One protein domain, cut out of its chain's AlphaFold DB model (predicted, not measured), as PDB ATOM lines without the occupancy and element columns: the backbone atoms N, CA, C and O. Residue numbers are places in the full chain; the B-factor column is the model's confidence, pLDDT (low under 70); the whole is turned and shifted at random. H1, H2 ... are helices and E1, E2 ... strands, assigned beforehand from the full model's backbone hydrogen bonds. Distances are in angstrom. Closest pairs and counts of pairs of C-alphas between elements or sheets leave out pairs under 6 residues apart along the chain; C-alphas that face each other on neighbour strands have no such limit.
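Overview. This is residues 111 to 271 of the 575 residues of an uncharacterized protein of Sporofaciens musculi (UniProt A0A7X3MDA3). The model is a compact cluster of mostly crossed helices in two halves, with the short helix H1 in the middle packing on both. In one half H10 and H8 pack on the long helix H9 and H7 packs on its later part; in the other the hairpin H5 and H6 packs with H2, and H3 crosses H5. E1 packs on H10. The printed part has 161 residues with one named strand, E1, followed by ten named helices, H1 to H10, and its class is mostly helix. It is compact, with a radius of gyration of the C-alphas of 15.4 A and spans of 42 by 34 by 27 A.

Along the chain. The longest helix, H10, covers residues 253 to 270, 26.2 A from C-alpha 253 at (20.166, 10.351, 8.089) to C-alpha 270 at (21.956, -11.124, 22.967). H9, residues 228 to 244, is 24.7 A long, and H8 covers residues 216 to 223. E1 is residues 111 to 113, with C-alpha 111 at (18.902, 5.163, 21.070). H1 is residues 116 to 124, 11.9 A long. H5, residues 167 to 183, is 24.2 A long, and H6, residues 186 to 199, 20.6 A. H2 covers residues 127 to 136, H3 residues 141 to 149, H4 residues 156 to 159 and H7 residues 201 to 207.

Arrangement. H10 touches H9 at a steep tilt of 63 degrees, opposite ways; the closest C-alphas, of Leu 262 and Leu 232, are 6.7 A apart. H8 and H9 form a helical hairpin at a shallow tilt of 20 degrees, with the C-alphas of Leu 221 and Ser 231 closest at 5.9 A. H1 touches H9 about perpendicular, at 82 degrees, with Phe 118 and Cys 233 closest, their C-alphas 4.6 A apart. H1 also touches H5 at a steep tilt of 47 degrees; the closest C-alphas, of Val 120 and Met 173, are 6.0 A apart. H3 touches H5 at 87 degrees, about perpendicular, with the C-alphas of Cys 144 and Gly 175 closest at 3.9 A. H2 touches H6 at a shallow tilt of 29 degrees, opposite ways, with the C-alphas of Cys 129 and Gly 199 closest at 4.8 A. H5 and H9 are apart. Every O i to N i+4 pair is within hydrogen-bond range in H1, H2, H3, H5, H7, H9 and H10, against 9 of 10 in H6 and 2 of 4 in H8; H4 is too short for such a pair.

Size, cuts and confidence. The C-alphas of Gly 139 and Tyr 253 are the two farthest apart, at 44.2 A. The printed part has no cut, and no link between named elements is long. The mean pLDDT of the printed part is 87.5; it is under 70 at residue 156, residues 220 to 227 and residues 269 to 271.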
ATOM      1  N   THR A 111      18.365   6.483  21.403       90.06
ATOM      2  CA  THR A 111      18.902   5.163  21.070       90.06
ATOM      3  C   THR A 111      20.263   5.006  21.726       90.06
ATOM      4  O   THR A 111      21.115   5.890  21.608       90.06
ATOM      5  N   LYS A 112      20.457   3.886  22.425       91.19
ATOM      6  CA  LYS A 112      21.709   3.515  23.089       91.19
ATOM      7  C   LYS A 112      22.203   2.206  22.497       91.19
ATOM      8  O   LYS A 112      21.390   1.305  22.318       91.19
ATOM      9  N   ILE A 113      23.495   2.143  22.200       91.88
ATOM     10  CA  ILE A 113      24.164   0.946  21.687       91.88
ATOM     11  C   ILE A 113      25.400   0.690  22.529       91.88
ATOM     12  O   ILE A 113      26.228   1.592  22.721       91.88
ATOM     13  N   ASP A 114      25.557  -0.543  22.990       91.50
ATOM     14  CA  ASP A 114      26.805  -0.974  23.583       91.50
ATOM     15  C   ASP A 114      27.875  -1.245  22.517       91.50
ATOM     16  O   ASP A 114      27.776  -2.124  21.660       91.50
ATOM     17  N   VAL A 115      28.946  -0.458  22.590       92.94
ATOM     18  CA  VAL A 115      30.045  -0.482  21.622       92.94
ATOM     19  C   VAL A 115      31.141  -1.493  21.956       92.94
ATOM     20  O   VAL A 115      31.982  -1.757  21.096       92.94
ATOM     21  N   ILE A 116      31.156  -2.067  23.170       93.44
ATOM     22  CA  ILE A 116      32.218  -2.991  23.604       93.44
ATOM     23  C   ILE A 116      32.416  -4.137  22.604       93.44
ATOM     24  O   ILE A 116      33.553  -4.316  22.164       93.44
ATOM     25  N   PRO A 117      31.374  -4.874  22.167       91.44
ATOM     26  CA  PRO A 117      31.550  -5.989  21.243       91.44
ATOM     27  C   PRO A 117      32.227  -5.582  19.933       91.44
ATOM     28  O   PRO A 117      33.101  -6.297  19.450       91.44
ATOM     29  N   PHE A 118      31.863  -4.419  19.392       92.81
ATOM     30  CA  PHE A 118      32.409  -3.905  18.139       92.81
ATOM     31  C   PHE A 118      33.879  -3.500  18.286       92.81
ATOM     32  O   PHE A 118      34.705  -3.834  17.436       92.81
ATOM     33  N   ILE A 119      34.223  -2.830  19.391       95.44
ATOM     34  CA  ILE A 119      35.609  -2.449  19.687       95.44
ATOM     35  C   ILE A 119      36.457  -3.703  19.905       95.44
ATOM     36  O   ILE A 119      37.517  -3.832  19.297       95.44
ATOM     37  N   VAL A 120      35.995  -4.647  20.730       95.19
ATOM     38  CA  VAL A 120      36.723  -5.892  21.018       95.19
ATOM     39  C   VAL A 120      36.936  -6.689  19.736       95.19
ATOM     40  O   VAL A 120      38.061  -7.095  19.460       95.19
ATOM     41  N   TYR A 121      35.897  -6.860  18.918       92.44
ATOM     42  CA  TYR A 121      36.014  -7.577  17.652       92.44
ATOM     43  C   TYR A 121      37.004  -6.896  16.700       92.44
ATOM     44  O   TYR A 121      37.934  -7.541  16.212       92.44
ATOM     45  N   GLY A 122      36.890  -5.579  16.504       92.88
ATOM     46  CA  GLY A 122      37.802  -4.830  15.640       92.88
ATOM     47  C   GLY A 122      39.251  -4.780  16.149       92.88
ATOM     48  O   GLY A 122      40.185  -4.767  15.345       92.88
ATOM     49  N   VAL A 123      39.473  -4.789  17.465       95.88
ATOM     50  CA  VAL A 123      40.813  -4.836  18.076       95.88
ATOM     51  C   VAL A 123      41.424  -6.229  17.955       95.88
ATOM     52  O   VAL A 123      42.559  -6.358  17.509       95.88
ATOM     53  N   VAL A 124      40.691  -7.282  18.312       94.75
ATOM     54  CA  VAL A 124      41.230  -8.649  18.364       94.75
ATOM     55  C   VAL A 124      41.514  -9.207  16.967       94.75
ATOM     56  O   VAL A 124      42.539  -9.862  16.774       94.75
ATOM     57  N   ARG A 125      40.664  -8.895  15.977       90.94
ATOM     58  CA  ARG A 125      40.870  -9.298  14.573       90.94
ATOM     59  C   ARG A 125      42.031  -8.567  13.897       90.94
ATOM     60  O   ARG A 125      42.548  -9.036  12.884       90.94
ATOM     61  N   ASN A 126      42.471  -7.433  14.441       93.69
ATOM     62  CA  ASN A 126      43.638  -6.718  13.940       93.69
ATOM     63  C   ASN A 126      44.903  -7.202  14.662       93.69
ATOM     64  O   ASN A 126      45.102  -6.932  15.845       93.69
ATOM     65  N   SER A 127      45.797  -7.882  13.940       93.38
ATOM     66  CA  SER A 127      47.003  -8.487  14.525       93.38
ATOM     67  C   SER A 127      47.896  -7.492  15.272       93.38
ATOM     68  O   SER A 127      48.429  -7.832  16.325       93.38
ATOM     69  N   ARG A 128      48.020  -6.246  14.790       96.06
ATOM     70  CA  ARG A 128      48.829  -5.206  15.448       96.06
ATOM     71  C   ARG A 128      48.195  -4.723  16.744       96.06
ATOM     72  O   ARG A 128      48.901  -4.560  17.735       96.06
ATOM     73  N   CYS A 129      46.878  -4.520  16.742       96.81
ATOM     74  CA  CYS A 129      46.141  -4.202  17.961       96.81
ATOM     75  C   CYS A 129      46.258  -5.348  18.977       96.81
ATOM     76  O   CYS A 129      46.574  -5.096  20.134       96.81
ATOM     77  N   LYS A 130      46.073  -6.603  18.538       95.06
ATOM     78  CA  LYS A 130      46.193  -7.800  19.387       95.06
ATOM     79  C   LYS A 130      47.569  -7.897  20.053       95.06
ATOM     80  O   LYS A 130      47.639  -8.107  21.261       95.06
ATOM     81  N   SER A 131      48.657  -7.693  19.308       94.56
ATOM     82  CA  SER A 131      50.012  -7.669  19.880       94.56
ATOM     83  C   SER A 131      50.199  -6.527  20.884       94.56
ATOM     84  O   SER A 131      50.657  -6.773  21.997       94.56
ATOM     85  N   MET A 132      49.779  -5.305  20.534       96.31
ATOM     86  CA  MET A 132      49.884  -4.138  21.421       96.31
ATOM     87  C   MET A 132      49.088  -4.325  22.720       96.31
ATOM     88  O   MET A 132      49.560  -3.954  23.792       96.31
ATOM     89  N   LEU A 133      47.902  -4.931  22.640       95.94
ATOM     90  CA  LEU A 133      47.060  -5.257  23.790       95.94
ATOM     91  C   LEU A 133      47.773  -6.207  24.758       95.94
ATOM     92  O   LEU A 133      47.855  -5.922  25.950       95.94
ATOM     93  N   LEU A 134      48.296  -7.322  24.245       91.56
ATOM     94  CA  LEU A 134      48.969  -8.332  25.066       91.56
ATOM     95  C   LEU A 134      50.264  -7.801  25.697       91.56
ATOM     96  O   LEU A 134      50.634  -8.218  26.791       91.56
ATOM     97  N   GLU A 135      50.955  -6.876  25.034       92.44
ATOM     98  CA  GLU A 135      52.131  -6.213  25.600       92.44
ATOM     99  C   GLU A 135      51.764  -5.184  26.672       92.44
ATOM    100  O   GLU A 135      52.403  -5.157  27.724       92.44
ATOM    101  N   SER A 136      50.728  -4.379  26.424       90.56
ATOM    102  CA  SER A 136      50.310  -3.287  27.315       90.56
ATOM    103  C   SER A 136      49.709  -3.786  28.627       90.56
ATOM    104  O   SER A 136      49.817  -3.108  29.642       90.56
ATOM    105  N   LEU A 137      49.095  -4.974  28.623       87.94
ATOM    106  CA  LEU A 137      48.401  -5.520  29.790       87.94
ATOM    107  C   LEU A 137      49.275  -6.371  30.720       87.94
ATOM    108  O   LEU A 137      48.765  -6.918  31.701       87.94
ATOM    109  N   LYS A 138      50.586  -6.472  30.466       82.56
ATOM    110  CA  LYS A 138      51.517  -7.192  31.349       82.56
ATOM    111  C   LYS A 138      51.497  -6.583  32.757       82.56
ATOM    112  O   LYS A 138      52.110  -5.553  33.005       82.56
ATOM    113  N   GLY A 139      50.814  -7.253  33.686       78.00
ATOM    114  CA  GLY A 139      50.685  -6.838  35.089       78.00
ATOM    115  C   GLY A 139      49.248  -6.569  35.548       78.00
ATOM    116  O   GLY A 139      48.952  -6.813  36.714       78.00
ATOM    117  N   CYS A 140      48.341  -6.177  34.647       82.12
ATOM    118  CA  CYS A 140      46.925  -5.904  34.955       82.12
ATOM    119  C   CYS A 140      45.952  -6.938  34.350       82.12
ATOM    120  O   CYS A 140      44.732  -6.770  34.401       82.12
ATOM    121  N   GLU A 141      46.473  -8.050  33.812       85.56
ATOM    122  CA  GLU A 141      45.670  -9.140  33.234       85.56
ATOM    123  C   GLU A 141      44.619  -9.677  34.216       85.56
ATOM    124  O   GLU A 141      43.471  -9.904  33.840       85.56
ATOM    125  N   LYS A 142      44.993  -9.841  35.493       83.38
ATOM    126  CA  LYS A 142      44.108 -10.401  36.526       83.38
ATOM    127  C   LYS A 142      42.873  -9.539  36.772       83.38
ATOM    128  O   LYS A 142      41.777 -10.072  36.921       83.38
ATOM    129  N   GLU A 143      43.047  -8.223  36.824       87.56
ATOM    130  CA  GLU A 143      41.955  -7.274  37.059       87.56
ATOM    131  C   GLU A 143      40.997  -7.248  35.867       87.56
ATOM    132  O   GLU A 143      39.783  -7.350  36.047       87.56
ATOM    133  N   CYS A 144      41.545  -7.238  34.649       90.06
ATOM    134  CA  CYS A 144      40.755  -7.311  33.422       90.06
ATOM    135  C   CYS A 144      39.947  -8.619  33.352       90.06
ATOM    136  O   CYS A 144      38.745  -8.592  33.083       90.06
ATOM    137  N   LEU A 145      40.572  -9.765  33.644       89.31
ATOM    138  CA  LEU A 145      39.890 -11.065  33.651       89.31
ATOM    139  C   LEU A 145      38.782 -11.133  34.707       89.31
ATOM    140  O   LEU A 145      37.695 -11.629  34.415       89.31
ATOM    141  N   LYS A 146      39.021 -10.582  35.904       87.38
ATOM    142  CA  LYS A 146      38.015 -10.508  36.969       87.38
ATOM    143  C   LYS A 146      36.775  -9.733  36.522       87.38
ATOM    144  O   LYS A 146      35.654 -10.180  36.756       87.38
ATOM    145  N   LEU A 147      36.967  -8.582  35.879       90.94
ATOM    146  CA  LEU A 147      35.855  -7.773  35.379       90.94
ATOM    147  C   LEU A 147      35.115  -8.446  34.229       90.94
ATOM    148  O   LEU A 147      33.887  -8.410  34.201       90.94
ATOM    149  N   PHE A 148      35.837  -9.108  33.324       91.44
ATOM    150  CA  PHE A 148      35.221  -9.896  32.263       91.44
ATOM    151  C   PHE A 148      34.312 -11.003  32.824       91.44
ATOM    152  O   PHE A 148      33.172 -11.136  32.383       91.44
ATOM    153  N   GLN A 149      34.771 -11.762  33.823       85.94
ATOM    154  CA  GLN A 149      33.970 -12.831  34.438       85.94
ATOM    155  C   GLN A 149      32.718 -12.314  35.155       85.94
ATOM    156  O   GLN A 149      31.706 -12.997  35.189       85.94
ATOM    157  N   GLY A 150      32.768 -11.108  35.724       85.81
ATOM    158  CA  GLY A 150      31.603 -10.482  36.354       85.81
ATOM    159  C   GLY A 150      30.610  -9.850  35.372       85.81
ATOM    160  O   GLY A 150      29.680  -9.181  35.818       85.81
ATOM    161  N   SER A 151      30.819  -9.993  34.059       89.81
ATOM    162  CA  SER A 151      30.084  -9.257  33.026       89.81
ATOM    163  C   SER A 151      29.158 -10.136  32.181       89.81
ATOM    164  O   SER A 151      29.332 -11.348  32.075       89.81
ATOM    165  N   GLU A 152      28.219  -9.500  31.478       86.31
ATOM    166  CA  GLU A 152      27.347 -10.158  30.490       86.31
ATOM    167  C   GLU A 152      28.106 -10.774  29.291       86.31
ATOM    168  O   GLU A 152      27.571 -11.622  28.570       86.31
ATOM    169  N   TYR A 153      29.370 -10.389  29.077       86.50
ATOM    170  CA  TYR A 153      30.199 -10.893  27.978       86.50
ATOM    171  C   TYR A 153      30.829 -12.258  28.271       86.50
ATOM    172  O   TYR A 153      31.445 -12.836  27.378       86.50
ATOM    173  N   GLN A 154      30.649 -12.814  29.476       82.62
ATOM    174  CA  GLN A 154      31.076 -14.183  29.788       82.62
ATOM    175  C   GLN A 154      30.275 -15.246  29.005       82.62
ATOM    176  O   GLN A 154      30.664 -16.410  28.957       82.62
ATOM    177  N   SER A 155      29.159 -14.872  28.369       77.81
ATOM    178  CA  SER A 155      28.342 -15.805  27.591       77.81
ATOM    179  C   SER A 155      29.139 -16.519  26.486       77.81
ATOM    180  O   SER A 155      29.892 -15.907  25.723       77.81
ATOM    181  N   ALA A 156      28.904 -17.831  26.339       65.44
ATOM    182  CA  ALA A 156      29.515 -18.639  25.279       65.44
ATOM    183  C   ALA A 156      29.229 -18.063  23.877       65.44
ATOM    184  O   ALA A 156      30.071 -18.140  22.986       65.44
ATOM    185  N   GLY A 157      28.071 -17.416  23.689       75.88
ATOM    186  CA  GLY A 157      27.709 -16.747  22.438       75.88
ATOM    187  C   GLY A 157      28.653 -15.606  22.039       75.88
ATOM    188  O   GLY A 157      28.922 -15.430  20.852       75.88
ATOM    189  N   PHE A 158      29.202 -14.853  22.999       83.25
ATOM    190  CA  PHE A 158      30.166 -13.790  22.706       83.25
ATOM    191  C   PHE A 158      31.528 -14.357  22.287       83.25
ATOM    192  O   PHE A 158      32.077 -13.954  21.261       83.25
ATOM    193  N   LEU A 159      32.057 -15.324  23.044       84.31
ATOM    194  CA  LEU A 159      33.389 -15.888  22.802       84.31
ATOM    195  C   LEU A 159      33.465 -16.771  21.548       84.31
ATOM    196  O   LEU A 159      34.516 -16.811  20.910       84.31
ATOM    197  N   ARG A 160      32.357 -17.405  21.135       80.56
ATOM    198  CA  ARG A 160      32.265 -18.193  19.886       80.56
ATOM    199  C   ARG A 160      32.527 -17.384  18.610       80.56
ATOM    200  O   ARG A 160      32.769 -17.968  17.561       80.56
ATOM    201  N   LYS A 161      32.509 -16.049  18.679       81.50
ATOM    202  CA  LYS A 161      32.846 -15.171  17.541       81.50
ATOM    203  C   LYS A 161      34.353 -15.051  17.285       81.50
ATOM    204  O   LYS A 161      34.759 -14.481  16.266       81.50
ATOM    205  N   PHE A 162      35.174 -15.561  18.201       86.62
ATOM    206  CA  PHE A 162      36.630 -15.470  18.182       86.62
ATOM    207  C   PHE A 162      37.260 -16.853  18.030       86.62
ATOM    208  O   PHE A 162      36.753 -17.838  18.573       86.62
ATOM    209  N   LEU A 163      38.396 -16.912  17.332       88.19
ATOM    210  CA  LEU A 163      39.222 -18.121  17.286       88.19
ATOM    211  C   LEU A 163      39.761 -18.455  18.684       88.19
ATOM    212  O   LEU A 163      39.882 -17.577  19.539       88.19
ATOM    213  N   LEU A 164      40.120 -19.718  18.925       84.44
ATOM    214  CA  LEU A 164      40.590 -20.165  20.242       84.44
ATOM    215  C   LEU A 164      41.789 -19.355  20.765       84.44
ATOM    216  O   LEU A 164      41.781 -18.939  21.922       84.44
ATOM    217  N   ASP A 165      42.765 -19.042  19.910       84.75
ATOM    218  CA  ASP A 165      43.937 -18.223  20.257       84.75
ATOM    219  C   ASP A 165      43.597 -16.734  20.477       84.75
ATOM    220  O   ASP A 165      44.322 -16.004  21.156       84.75
ATOM    221  N   GLU A 166      42.485 -16.267  19.913       90.38
ATOM    222  CA  GLU A 166      41.995 -14.893  20.031       90.38
ATOM    223  C   GLU A 166      41.185 -14.664  21.313       90.38
ATOM    224  O   GLU A 166      41.114 -13.532  21.802       90.38
ATOM    225  N   ARG A 167      40.596 -15.717  21.894       88.69
ATOM    226  CA  ARG A 167      39.703 -15.604  23.061       88.69
ATOM    227  C   ARG A 167      40.379 -14.947  24.260       88.69
ATOM    228  O   ARG A 167      39.743 -14.133  24.924       88.69
ATOM    229  N   LYS A 168      41.667 -15.212  24.516       87.94
ATOM    230  CA  LYS A 168      42.419 -14.518  25.581       87.94
ATOM    231  C   LYS A 168      42.422 -13.004  25.364       87.94
ATOM    232  O   LYS A 168      42.087 -12.248  26.273       87.94
ATOM    233  N   ALA A 169      42.770 -12.565  24.156       92.75
ATOM    234  CA  ALA A 169      42.786 -11.149  23.806       92.75
ATOM    235  C   ALA A 169      41.380 -10.534  23.907       92.75
ATOM    236  O   ALA A 169      41.240  -9.425  24.414       92.75
ATOM    237  N   ALA A 170      40.333 -11.266  23.511       93.44
ATOM    238  CA  ALA A 170      38.951 -10.813  23.654       93.44
ATOM    239  C   ALA A 170      38.547 -10.607  25.121       93.44
ATOM    240  O   ALA A 170      38.013  -9.549  25.461       93.44
ATOM    241  N   LYS A 171      38.857 -11.566  26.004       92.12
ATOM    242  CA  LYS A 171      38.608 -11.454  27.452       92.12
ATOM    243  C   LYS A 171      39.330 -10.245  28.046       92.12
ATOM    244  O   LYS A 171      38.718  -9.430  28.732       92.12
ATOM    245  N   LEU A 172      40.618 -10.101  27.732       93.50
ATOM    246  CA  LEU A 172      41.459  -9.016  28.234       93.50
ATOM    247  C   LEU A 172      41.002  -7.639  27.740       93.50
ATOM    248  O   LEU A 172      40.868  -6.727  28.548       93.50
ATOM    249  N   MET A 173      40.707  -7.494  26.446       96.19
ATOM    250  CA  MET A 173      40.222  -6.229  25.888       96.19
ATOM    251  C   MET A 173      38.867  -5.838  26.481       96.19
ATOM    252  O   MET A 173      38.655  -4.680  26.831       96.19
ATOM    253  N   THR A 174      37.959  -6.805  26.624       95.56
ATOM    254  CA  THR A 174      36.650  -6.572  27.249       95.56
ATOM    255  C   THR A 174      36.824  -6.116  28.696       95.56
ATOM    256  O   THR A 174      36.250  -5.108  29.098       95.56
ATOM    257  N   GLY A 175      37.673  -6.811  29.458       94.50
ATOM    258  CA  GLY A 175      38.024  -6.449  30.826       94.50
ATOM    259  C   GLY A 175      38.621  -5.048  30.951       94.50
ATOM    260  O   GLY A 175      38.205  -4.295  31.824       94.50
ATOM    261  N   LEU A 176      39.532  -4.670  30.048       95.06
ATOM    262  CA  LEU A 176      40.137  -3.337  30.007       95.06
ATOM    263  C   LEU A 176      39.094  -2.240  29.746       95.06
ATOM    264  O   LEU A 176      39.111  -1.209  30.411       95.06
ATOM    265  N   LEU A 177      38.164  -2.456  28.809       95.12
ATOM    266  CA  LEU A 177      37.083  -1.499  28.538       95.12
ATOM    267  C   LEU A 177      36.126  -1.370  29.729       95.12
ATOM    268  O   LEU A 177      35.673  -0.271  30.035       95.12
ATOM    269  N   LEU A 178      35.834  -2.476  30.415       94.44
ATOM    270  CA  LEU A 178      35.021  -2.467  31.631       94.44
ATOM    271  C   LEU A 178      35.722  -1.753  32.789       94.44
ATOM    272  O   LEU A 178      35.074  -0.992  33.504       94.44
ATOM    273  N   LEU A 179      37.031  -1.962  32.948       91.88
ATOM    274  CA  LEU A 179      37.849  -1.282  33.950       91.88
ATOM    275  C   LEU A 179      37.838   0.226  33.706       91.88
ATOM    276  O   LEU A 179      37.504   1.004  34.598       91.88
ATOM    277  N   LEU A 180      38.064   0.616  32.452       91.50
ATOM    278  CA  LEU A 180      38.013   2.002  32.016       91.50
ATOM    279  C   LEU A 180      36.645   2.647  32.297       91.50
ATOM    280  O   LEU A 180      36.591   3.794  32.736       91.50
ATOM    281  N   ARG A 181      35.539   1.915  32.101       90.88
ATOM    282  CA  ARG A 181      34.178   2.377  32.439       90.88
ATOM    283  C   ARG A 181      33.940   2.554  33.945       90.88
ATOM    284  O   ARG A 181      33.084   3.353  34.309       90.88
ATOM    285  N   GLN A 182      34.644   1.818  34.807       88.00
ATOM    286  CA  GLN A 182      34.498   1.926  36.265       88.00
ATOM    287  C   GLN A 182      35.375   3.026  36.866       88.00
ATOM    288  O   GLN A 182      34.918   3.761  37.739       88.00
ATOM    289  N   GLU A 183      36.628   3.119  36.421       85.62
ATOM    290  CA  GLU A 183      37.632   3.992  37.034       85.62
ATOM    291  C   GLU A 183      37.754   5.355  36.346       85.62
ATOM    292  O   GLU A 183      38.253   6.295  36.961       85.62
ATOM    293  N   GLU A 184      37.307   5.477  35.088       83.00
ATOM    294  CA  GLU A 184      37.468   6.687  34.266       83.00
ATOM    295  C   GLU A 184      38.932   7.190  34.256       83.00
ATOM    296  O   GLU A 184      39.200   8.388  34.336       83.00
ATOM    297  N   SER A 185      39.904   6.269  34.194       86.62
ATOM    298  CA  SER A 185      41.336   6.587  34.276       86.62
ATOM    299  C   SER A 185      41.903   7.089  32.942       86.62
ATOM    300  O   SER A 185      41.803   6.410  31.918       86.62
ATOM    301  N   GLU A 186      42.557   8.261  32.951       87.75
ATOM    302  CA  GLU A 186      43.189   8.849  31.751       87.75
ATOM    303  C   GLU A 186      44.286   7.921  31.212       87.75
ATOM    304  O   GLU A 186      44.484   7.798  30.005       87.75
ATOM    305  N   GLU A 187      44.995   7.228  32.107       89.12
ATOM    306  CA  GLU A 187      46.060   6.299  31.741       89.12
ATOM    307  C   GLU A 187      45.508   5.091  30.975       89.12
ATOM    308  O   GLU A 187      46.014   4.747  29.904       89.12
ATOM    309  N   GLN A 188      44.418   4.497  31.468       89.88
ATOM    310  CA  GLN A 188      43.738   3.389  30.794       89.88
ATOM    311  C   GLN A 188      43.113   3.836  29.472       89.88
ATOM    312  O   GLN A 188      43.194   3.110  28.480       89.88
ATOM    313  N   TYR A 189      42.548   5.046  29.419       93.12
ATOM    314  CA  TYR A 189      42.023   5.613  28.181       93.12
ATOM    315  C   TYR A 189      43.129   5.738  27.125       93.12
ATOM    316  O   TYR A 189      42.997   5.240  26.004       93.12
ATOM    317  N   ARG A 190      44.275   6.327  27.496       94.25
ATOM    318  CA  ARG A 190      45.442   6.437  26.610       94.25
ATOM    319  C   ARG A 190      45.976   5.073  26.192       94.25
ATOM    320  O   ARG A 190      46.360   4.916  25.034       94.25
ATOM    321  N   MET A 191      45.964   4.085  27.084       94.25
ATOM    322  CA  MET A 191      46.330   2.708  26.753       94.25
ATOM    323  C   MET A 191      45.403   2.124  25.677       94.25
ATOM    324  O   MET A 191      45.894   1.643  24.655       94.25
ATOM    325  N   VAL A 192      44.080   2.232  25.846       95.69
ATOM    326  CA  VAL A 192      43.089   1.783  24.850       95.69
ATOM    327  C   VAL A 192      43.307   2.479  23.504       95.69
ATOM    328  O   VAL A 192      43.359   1.814  22.467       95.69
ATOM    329  N   MET A 193      43.513   3.797  23.500       96.44
ATOM    330  CA  MET A 193      43.754   4.538  22.260       96.44
ATOM    331  C   MET A 193      45.079   4.153  21.592       96.44
ATOM    332  O   MET A 193      45.126   4.020  20.370       96.44
ATOM    333  N   ASN A 194      46.142   3.898  22.359       96.25
ATOM    334  CA  ASN A 194      47.411   3.401  21.819       96.25
ATOM    335  C   ASN A 194      47.249   2.026  21.154       96.25
ATOM    336  O   ASN A 194      47.786   1.810  20.065       96.25
ATOM    337  N   ILE A 195      46.462   1.130  21.763       97.25
ATOM    338  CA  ILE A 195      46.117  -0.176  21.187       97.25
ATOM    339  C   ILE A 195      45.382   0.007  19.857       97.25
ATOM    340  O   ILE A 195      45.805  -0.558  18.848       97.25
ATOM    341  N   ILE A 196      44.338   0.842  19.821       97.44
ATOM    342  CA  ILE A 196      43.579   1.128  18.594       97.44
ATOM    343  C   ILE A 196      44.498   1.728  17.519       97.44
ATOM    344  O   ILE A 196      44.507   1.278  16.371       97.44
ATOM    345  N   TYR A 197      45.332   2.705  17.871       97.06
ATOM    346  CA  TYR A 197      46.223   3.372  16.922       97.06
ATOM    347  C   TYR A 197      47.334   2.485  16.365       97.06
ATOM    348  O   TYR A 197      47.787   2.738  15.244       97.06
ATOM    349  N   ALA A 198      47.737   1.429  17.074       96.62
ATOM    350  CA  ALA A 198      48.701   0.462  16.560       96.62
ATOM    351  C   ALA A 198      48.189  -0.246  15.290       96.62
ATOM    352  O   ALA A 198      48.946  -0.425  14.329       96.62
ATOM    353  N   GLY A 199      46.902  -0.608  15.250       94.75
ATOM    354  CA  GLY A 199      46.293  -1.282  14.098       94.75
ATOM    355  C   GLY A 199      45.542  -0.377  13.126       94.75
ATOM    356  O   GLY A 199      45.487  -0.702  11.941       94.75
ATOM    357  N   TYR A 200      45.030   0.771  13.578       95.50
ATOM    358  CA  TYR A 200      44.175   1.672  12.790       95.50
ATOM    359  C   TYR A 200      44.852   3.004  12.430       95.50
ATOM    360  O   TYR A 200      44.198   4.023  12.213       95.50
ATOM    361  N   LYS A 201      46.187   3.018  12.314       93.88
ATOM    362  CA  LYS A 201      46.962   4.219  11.950       93.88
ATOM    363  C   LYS A 201      46.525   4.856  10.624       93.88
ATOM    364  O   LYS A 201      46.508   6.078  10.512       93.88
ATOM    365  N   SER A 202      46.196   4.049   9.615       92.19
ATOM    366  CA  SER A 202      45.700   4.546   8.324       92.19
ATOM    367  C   SER A 202      44.362   5.263   8.486       92.19
ATOM    368  O   SER A 202      44.227   6.388   8.014       92.19
ATOM    369  N   LEU A 203      43.426   4.652   9.216       91.06
ATOM    370  CA  LEU A 203      42.119   5.225   9.522       91.06
ATOM    371  C   LEU A 203      42.266   6.540  10.294       91.06
ATOM    372  O   LEU A 203      41.725   7.553   9.872       91.06
ATOM    373  N   LYS A 204      43.117   6.574  11.328       94.25
ATOM    374  CA  LYS A 204      43.460   7.806  12.059       94.25
ATOM    375  C   LYS A 204      43.913   8.936  11.135       94.25
ATOM    376  O   LYS A 204      43.497  10.076  11.304       94.25
ATOM    377  N   ASN A 205      44.774   8.636  10.163       93.56
ATOM    378  CA  ASN A 205      45.293   9.643   9.233       93.56
ATOM    379  C   ASN A 205      44.231  10.176   8.262       93.56
ATOM    380  O   ASN A 205      44.388  11.294   7.772       93.56
ATOM    381  N   VAL A 206      43.207   9.378   7.951       91.62
ATOM    382  CA  VAL A 206      42.049   9.811   7.158       91.62
ATOM    383  C   VAL A 206      41.148  10.685   8.020       91.62
ATOM    384  O   VAL A 206      40.902  11.829   7.655       91.62
ATOM    385  N   VAL A 207      40.760  10.187   9.198       92.00
ATOM    386  CA  VAL A 207      39.868  10.880  10.137       92.00
ATOM    387  C   VAL A 207      40.427  12.244  10.523       92.00
ATOM    388  O   VAL A 207      39.717  13.228  10.416       92.00
ATOM    389  N   LYS A 208      41.728  12.347  10.827       93.38
ATOM    390  CA  LYS A 208      42.404  13.611  11.179       93.38
ATOM    391  C   LYS A 208      42.243  14.741  10.143       93.38
ATOM    392  O   LYS A 208      42.491  15.896  10.471       93.38
ATOM    393  N   LYS A 209      41.915  14.423   8.889       92.56
ATOM    394  CA  LYS A 209      41.736  15.407   7.808       92.56
ATOM    395  C   LYS A 209      40.283  15.851   7.630       92.56
ATOM    396  O   LYS A 209      40.028  16.658   6.744       92.56
ATOM    397  N   LEU A 210      39.349  15.274   8.384       89.56
ATOM    398  CA  LEU A 210      37.931  15.590   8.294       89.56
ATOM    399  C   LEU A 210      37.597  16.779   9.193       89.56
ATOM    400  O   LEU A 210      38.050  16.837  10.333       89.56
ATOM    401  N   ASP A 211      36.742  17.668   8.696       87.81
ATOM    402  CA  ASP A 211      36.136  18.721   9.516       87.81
ATOM    403  C   ASP A 211      34.989  18.160  10.370       87.81
ATOM    404  O   ASP A 211      34.790  18.572  11.511       87.81
ATOM    405  N   TYR A 212      34.251  17.185   9.823       87.56
ATOM    406  CA  TYR A 212      33.127  16.514  10.474       87.56
ATOM    407  C   TYR A 212      33.042  15.046  10.037       87.56
ATOM    408  O   TYR A 212      33.303  14.716   8.873       87.56
ATOM    409  N   LEU A 213      32.608  14.167  10.942       88.31
ATOM    410  CA  LEU A 213      32.244  12.785  10.625       88.31
ATOM    411  C   LEU A 213      30.756  12.717  10.240       88.31
ATOM    412  O   LEU A 213      29.905  13.077  11.053       88.31
ATOM    413  N   THR A 214      30.441  12.254   9.028       86.38
ATOM    414  CA  THR A 214      29.070  12.132   8.485       86.38
ATOM    415  C   THR A 214      28.730  10.671   8.177       86.38
ATOM    416  O   THR A 214      29.586   9.789   8.252       86.38
ATOM    417  N   GLY A 215      27.482  10.373   7.817       83.00
ATOM    418  CA  GLY A 215      27.110   9.029   7.380       83.00
ATOM    419  C   GLY A 215      27.707   8.637   6.019       83.00
ATOM    420  O   GLY A 215      27.875   7.448   5.745       83.00
ATOM    421  N   LYS A 216      28.113   9.614   5.193       79.81
ATOM    422  CA  LYS A 216      28.730   9.388   3.870       79.81
ATOM    423  C   LYS A 216      30.023   8.577   3.934       79.81
ATOM    424  O   LYS A 216      30.250   7.734   3.070       79.81
ATOM    425  N   GLN A 217      30.848   8.774   4.966       80.75
ATOM    426  CA  GLN A 217      32.089   8.009   5.163       80.75
ATOM    427  C   GLN A 217      31.809   6.504   5.305       80.75
ATOM    428  O   GLN A 217      32.616   5.669   4.896       80.75
ATOM    429  N   PHE A 218      30.636   6.148   5.829       79.50
ATOM    430  CA  PHE A 218      30.233   4.763   6.039       79.50
ATOM    431  C   PHE A 218      29.625   4.122   4.793       79.50
ATOM    432  O   PHE A 218      29.641   2.899   4.664       79.50
ATOM    433  N   GLU A 219      29.149   4.918   3.835       71.56
ATOM    434  CA  GLU A 219      28.546   4.414   2.602       71.56
ATOM    435  C   GLU A 219      29.553   3.608   1.762       71.56
ATOM    436  O   GLU A 219      29.236   2.525   1.269       71.56
ATOM    437  N   GLU A 220      30.801   4.074   1.663       68.25
ATOM    438  CA  GLU A 220      31.865   3.346   0.961       68.25
ATOM    439  C   GLU A 220      32.227   2.013   1.633       68.25
ATOM    440  O   GLU A 220      32.594   1.056   0.946       68.25
ATOM    441  N   LEU A 221      32.112   1.927   2.963       68.50
ATOM    442  CA  LEU A 221      32.347   0.690   3.716       68.50
ATOM    443  C   LEU A 221      31.225  -0.334   3.509       68.50
ATOM    444  O   LEU A 221      31.488  -1.533   3.562       68.50
ATOM    445  N   MET A 222      30.002   0.132   3.245       66.75
ATOM    446  CA  MET A 222      28.836  -0.720   2.975       66.75
ATOM    447  C   MET A 222      28.734  -1.169   1.513       66.75
ATOM    448  O   MET A 222      28.081  -2.168   1.233       66.75
ATOM    449  N   ARG A 223      29.362  -0.446   0.575       64.06
ATOM    450  CA  ARG A 223      29.405  -0.815  -0.854       64.06
ATOM    451  C   ARG A 223      30.434  -1.894  -1.179       64.06
ATOM    452  O   ARG A 223      30.344  -2.524  -2.228       64.06
ATOM    453  N   LYS A 224      31.443  -2.077  -0.328       59.56
ATOM    454  CA  LYS A 224      32.399  -3.180  -0.464       59.56
ATOM    455  C   LYS A 224      31.684  -4.461  -0.028       59.56
ATOM    456  O   LYS A 224      31.073  -4.445   1.033       59.56
ATOM    457  N   ASP A 225      31.809  -5.551  -0.791       52.34
ATOM    458  CA  ASP A 225      31.352  -6.923  -0.455       52.34
ATOM    459  C   ASP A 225      32.084  -7.514   0.781       52.34
ATOM    460  O   ASP A 225      32.460  -8.684   0.841       52.34
ATOM    461  N   ALA A 226      32.369  -6.686   1.781       58.31
ATOM    462  CA  ALA A 226      32.936  -7.086   3.049       58.31
ATOM    463  C   ALA A 226      31.831  -7.632   3.959       58.31
ATOM    464  O   ALA A 226      30.680  -7.195   3.918       58.31
ATOM    465  N   MET A 227      32.200  -8.573   4.830       67.19
ATOM    466  CA  MET A 227      31.328  -9.041   5.907       67.19
ATOM    467  C   MET A 227      30.833  -7.838   6.718       67.19
ATOM    468  O   MET A 227      31.641  -7.126   7.317       67.19
ATOM    469  N   VAL A 228      29.510  -7.631   6.744       77.75
ATOM    470  CA  VAL A 228      28.847  -6.455   7.345       77.75
ATOM    471  C   VAL A 228      29.338  -6.186   8.771       77.75
ATOM    472  O   VAL A 228      29.558  -5.038   9.141       77.75
ATOM    473  N   GLU A 229      29.588  -7.236   9.554       78.38
ATOM    474  CA  GLU A 229      30.117  -7.133  10.918       78.38
ATOM    475  C   GLU A 229      31.477  -6.420  10.991       78.38
ATOM    476  O   GLU A 229      31.673  -5.566  11.855       78.38
ATOM    477  N   ILE A 230      32.405  -6.717  10.075       82.88
ATOM    478  CA  ILE A 230      33.735  -6.087  10.055       82.88
ATOM    479  C   ILE A 230      33.593  -4.600   9.739       82.88
ATOM    480  O   ILE A 230      34.211  -3.768  10.409       82.88
ATOM    481  N   SER A 231      32.743  -4.262   8.765       87.12
ATOM    482  CA  SER A 231      32.449  -2.872   8.417       87.12
ATOM    483  C   SER A 231      31.867  -2.122   9.615       87.12
ATOM    484  O   SER A 231      32.377  -1.064   9.963       87.12
ATOM    485  N   LEU A 232      30.884  -2.695  10.318       88.94
ATOM    486  CA  LEU A 232      30.296  -2.090  11.521       88.94
ATOM    487  C   LEU A 232      31.330  -1.865  12.636       88.94
ATOM    488  O   LEU A 232      31.346  -0.801  13.256       88.94
ATOM    489  N   CYS A 233      32.235  -2.822  12.867       90.69
ATOM    490  CA  CYS A 233      33.314  -2.659  13.846       90.69
ATOM    491  C   CYS A 233      34.259  -1.514  13.465       90.69
ATOM    492  O   CYS A 233      34.629  -0.703  14.315       90.69
ATOM    493  N   GLN A 234      34.615  -1.416  12.182       90.75
ATOM    494  CA  GLN A 234      35.449  -0.329  11.684       90.75
ATOM    495  C   GLN A 234      34.764   1.035  11.854       90.75
ATOM    496  O   GLN A 234      35.432   1.978  12.265       90.75
ATOM    497  N   MET A 235      33.453   1.135  11.611       91.69
ATOM    498  CA  MET A 235      32.689   2.374  11.814       91.69
ATOM    499  C   MET A 235      32.716   2.824  13.275       91.69
ATOM    500  O   MET A 235      32.963   3.993  13.554       91.69
ATOM    501  N   VAL A 236      32.515   1.901  14.222       94.19
ATOM    502  CA  VAL A 236      32.601   2.216  15.659       94.19
ATOM    503  C   VAL A 236      34.007   2.690  16.030       94.19
ATOM    504  O   VAL A 236      34.150   3.681  16.744       94.19
ATOM    505  N   ILE A 237      35.051   2.036  15.514       95.31
ATOM    506  CA  ILE A 237      36.440   2.464  15.731       95.31
ATOM    507  C   ILE A 237      36.690   3.849  15.126       95.31
ATOM    508  O   ILE A 237      37.351   4.673  15.751       95.31
ATOM    509  N   GLU A 238      36.144   4.137  13.947       94.00
ATOM    510  CA  GLU A 238      36.240   5.451  13.313       94.00
ATOM    511  C   GLU A 238      35.587   6.542  14.168       94.00
ATOM    512  O   GLU A 238      36.195   7.589  14.382       94.00
ATOM    513  N   MET A 239      34.405   6.273  14.735       94.12
ATOM    514  CA  MET A 239      33.725   7.192  15.656       94.12
ATOM    515  C   MET A 239      34.536   7.438  16.933       94.12
ATOM    516  O   MET A 239      34.633   8.576  17.381       94.12
ATOM    517  N   VAL A 240      35.142   6.389  17.498       95.62
ATOM    518  CA  VAL A 240      36.002   6.492  18.688       95.62
ATOM    519  C   VAL A 240      37.263   7.312  18.399       95.62
ATOM    520  O   VAL A 240      37.664   8.140  19.210       95.62
ATOM    521  N   ILE A 241      37.882   7.114  17.232       95.62
ATOM    522  CA  ILE A 241      39.053   7.893  16.812       95.62
ATOM    523  C   ILE A 241      38.681   9.356  16.561       95.62
ATOM    524  O   ILE A 241      39.436  10.240  16.951       95.62
ATOM    525  N   ALA A 242      37.547   9.617  15.905       93.81
ATOM    526  CA  ALA A 242      37.069  10.976  15.674       93.81
ATOM    527  C   ALA A 242      36.868  11.719  17.000       93.81
ATOM    528  O   ALA A 242      37.293  12.861  17.125       93.81
ATOM    529  N   GLU A 243      36.309  11.043  18.004       93.25
ATOM    530  CA  GLU A 243      36.093  11.614  19.331       93.25
ATOM    531  C   GLU A 243      37.400  11.892  20.099       93.25
ATOM    532  O   GLU A 243      37.513  12.953  20.698       93.25
ATOM    533  N   ASP A 244      38.422  11.021  20.034       94.50
ATOM    534  CA  ASP A 244      39.758  11.305  20.621       94.50
ATOM    535  C   ASP A 244      40.491  12.459  19.913       94.50
ATOM    536  O   ASP A 244      41.370  13.094  20.492       94.50
ATOM    537  N   LEU A 245      40.166  12.708  18.641       94.00
ATOM    538  CA  LEU A 245      40.742  13.786  17.834       94.00
ATOM    539  C   LEU A 245      39.917  15.083  17.875       94.00
ATOM    540  O   LEU A 245      40.230  15.999  17.114       94.00
ATOM    541  N   ASP A 246      38.886  15.155  18.724       92.75
ATOM    542  CA  ASP A 246      37.953  16.283  18.838       92.75
ATOM    543  C   ASP A 246      37.241  16.641  17.515       92.75
ATOM    544  O   ASP A 246      36.884  17.794  17.265       92.75
ATOM    545  N   ILE A 247      37.020  15.648  16.648       91.81
ATOM    546  CA  ILE A 247      36.324  15.831  15.372       91.81
ATOM    547  C   ILE A 247      34.818  15.656  15.588       91.81
ATOM    548  O   ILE A 247      34.368  14.568  15.969       91.81
ATOM    549  N   PRO A 248      34.007  16.697  15.330       89.06
ATOM    550  CA  PRO A 248      32.573  16.653  15.566       89.06
ATOM    551  C   PRO A 248      31.878  15.651  14.642       89.06
ATOM    552  O   PRO A 248      32.201  15.499  13.463       89.06
ATOM    553  N   ARG A 249      30.859  14.986  15.183       88.56
ATOM    554  CA  ARG A 249      30.024  14.024  14.464       88.56
ATOM    555  C   ARG A 249      28.681  14.646  14.109       88.56
ATOM    556  O   ARG A 249      27.971  15.126  14.990       88.56
ATOM    557  N   LEU A 250      28.316  14.585  12.836       86.31
ATOM    558  CA  LEU A 250      27.006  14.988  12.344       86.31
ATOM    559  C   LEU A 250      26.084  13.769  12.320       86.31
ATOM    560  O   LEU A 250      26.368  12.766  11.669       86.31
ATOM    561  N   MET A 251      24.972  13.853  13.052       85.25
ATOM    562  CA  MET A 251      23.962  12.793  13.101       85.25
ATOM    563  C   MET A 251      22.962  12.946  11.948       85.25
ATOM    564  O   MET A 251      21.775  13.181  12.166       85.25
ATOM    565  N   ASP A 252      23.476  12.874  10.721       88.69
ATOM    566  CA  ASP A 252      22.669  12.887   9.501       88.69
ATOM    567  C   ASP A 252      21.867  11.581   9.321       88.69
ATOM    568  O   ASP A 252      21.968  10.631  10.104       88.69
ATOM    569  N   TYR A 253      21.030  11.516   8.283       88.81
ATOM    570  CA  TYR A 253      20.166  10.351   8.089       88.81
ATOM    571  C   TYR A 253      20.946   9.056   7.833       88.81
ATOM    572  O   TYR A 253      20.582   7.998   8.347       88.81
ATOM    573  N   GLN A 254      22.042   9.138   7.076       87.38
ATOM    574  CA  GLN A 254      22.905   7.992   6.787       87.38
ATOM    575  C   GLN A 254      23.587   7.470   8.061       87.38
ATOM    576  O   GLN A 254      23.693   6.260   8.266       87.38
ATOM    577  N   PHE A 255      23.971   8.362   8.978       89.62
ATOM    578  CA  PHE A 255      24.431   7.995  10.310       89.62
ATOM    579  C   PHE A 255      23.345   7.235  11.082       89.62
ATOM    580  O   PHE A 255      23.623   6.187  11.666       89.62
ATOM    581  N   CYS A 256      22.093   7.701  11.052       90.50
ATOM    582  CA  CYS A 256      20.985   6.986  11.691       90.50
ATOM    583  C   CYS A 256      20.773   5.577  11.103       90.50
ATOM    584  O   CYS A 256      20.480   4.648  11.854       90.50
ATOM    585  N   GLN A 257      20.990   5.376   9.798       87.88
ATOM    586  CA  GLN A 257      20.964   4.035   9.195       87.88
ATOM    587  C   GLN A 257      22.047   3.123   9.783       87.88
ATOM    588  O   GLN A 257      21.768   1.967  10.107       87.88
ATOM    589  N   VAL A 258      23.264   3.642   9.979       89.25
ATOM    590  CA  VAL A 258      24.356   2.901  10.633       89.25
ATOM    591  C   VAL A 258      23.992   2.527  12.067       89.25
ATOM    592  O   VAL A 258      24.171   1.377  12.461       89.25
ATOM    593  N   VAL A 259      23.408   3.454  12.830       91.19
ATOM    594  CA  VAL A 259      22.930   3.197  14.199       91.19
ATOM    595  C   VAL A 259      21.881   2.078  14.224       91.19
ATOM    596  O   VAL A 259      21.986   1.167  15.043       91.19
ATOM    597  N   CYS A 260      20.914   2.071  13.301       88.94
ATOM    598  CA  CYS A 260      19.959   0.964  13.173       88.94
ATOM    599  C   CYS A 260      20.650  -0.377  12.889       88.94
ATOM    600  O   CYS A 260      20.304  -1.383  13.507       88.94
ATOM    601  N   MET A 261      21.644  -0.408  11.995       87.12
ATOM    602  CA  MET A 261      22.389  -1.636  11.690       87.12
ATOM    603  C   MET A 261      23.174  -2.156  12.897       87.12
ATOM    604  O   MET A 261      23.144  -3.354  13.179       87.12
ATOM    605  N   LEU A 262      23.833  -1.260  13.636       89.69
ATOM    606  CA  LEU A 262      24.524  -1.594  14.880       89.69
ATOM    607  C   LEU A 262      23.554  -2.173  15.917       89.69
ATOM    608  O   LEU A 262      23.855  -3.201  16.518       89.69
ATOM    609  N   LYS A 263      22.370  -1.570  16.070       88.00
ATOM    610  CA  LYS A 263      21.340  -2.039  17.003       88.00
ATOM    611  C   LYS A 263      20.821  -3.435  16.653       88.00
ATOM    612  O   LYS A 263      20.759  -4.297  17.521       88.00
ATOM    613  N   ILE A 264      20.527  -3.699  15.378       82.81
ATOM    614  CA  ILE A 264      20.129  -5.042  14.915       82.81
ATOM    615  C   ILE A 264      21.227  -6.065  15.238       82.81
ATOM    616  O   ILE A 264      20.941  -7.195  15.637       82.81
ATOM    617  N   TYR A 265      22.493  -5.683  15.060       79.69
ATOM    618  CA  TYR A 265      23.624  -6.562  15.332       79.69
ATOM    619  C   TYR A 265      23.813  -6.840  16.834       79.69
ATOM    620  O   TYR A 265      24.082  -7.975  17.231       79.69
ATOM    621  N   GLU A 266      23.624  -5.824  17.676       83.31
ATOM    622  CA  GLU A 266      23.618  -5.940  19.136       83.31
ATOM    623  C   GLU A 266      22.470  -6.835  19.638       83.31
ATOM    624  O   GLU A 266      22.692  -7.712  20.472       83.31
ATOM    625  N   GLU A 267      21.262  -6.692  19.090       76.00
ATOM    626  CA  GLU A 267      20.101  -7.515  19.459       76.00
ATOM    627  C   GLU A 267      20.291  -8.987  19.061       76.00
ATOM    628  O   GLU A 267      20.073  -9.888  19.875       76.00
ATOM    629  N   ARG A 268      20.795  -9.248  17.845       71.81
ATOM    630  CA  ARG A 268      21.151 -10.608  17.388       71.81
ATOM    631  C   ARG A 268      22.259 -11.254  18.226       71.81
ATOM    632  O   ARG A 268      22.363 -12.477  18.247       71.81
ATOM    633  N   ARG A 269      23.109 -10.460  18.895       65.75
ATOM    634  CA  ARG A 269      24.144 -10.956  19.821       65.75
ATOM    635  C   ARG A 269      23.530 -11.494  21.111       65.75
ATOM    636  O   ARG A 269      23.989 -12.523  21.593       65.75
ATOM    637  N   LEU A 270      22.566 -10.773  21.682       53.44
ATOM    638  CA  LEU A 270      21.956 -11.124  22.967       53.44
ATOM    639  C   LEU A 270      20.984 -12.297  22.830       53.44
ATOM    640  O   LEU A 270      20.933 -13.149  23.710       53.44
ATOM    641  N   ASN A 271      20.290 -12.370  21.694       55.69
ATOM    642  CA  ASN A 271      19.367 -13.442  21.362       55.69
ATOM    643  C   ASN A 271      19.790 -14.066  20.026       55.69
ATOM    644  O   ASN A 271      19.212 -13.715  18.990       55.69
TER     645      ASN A 271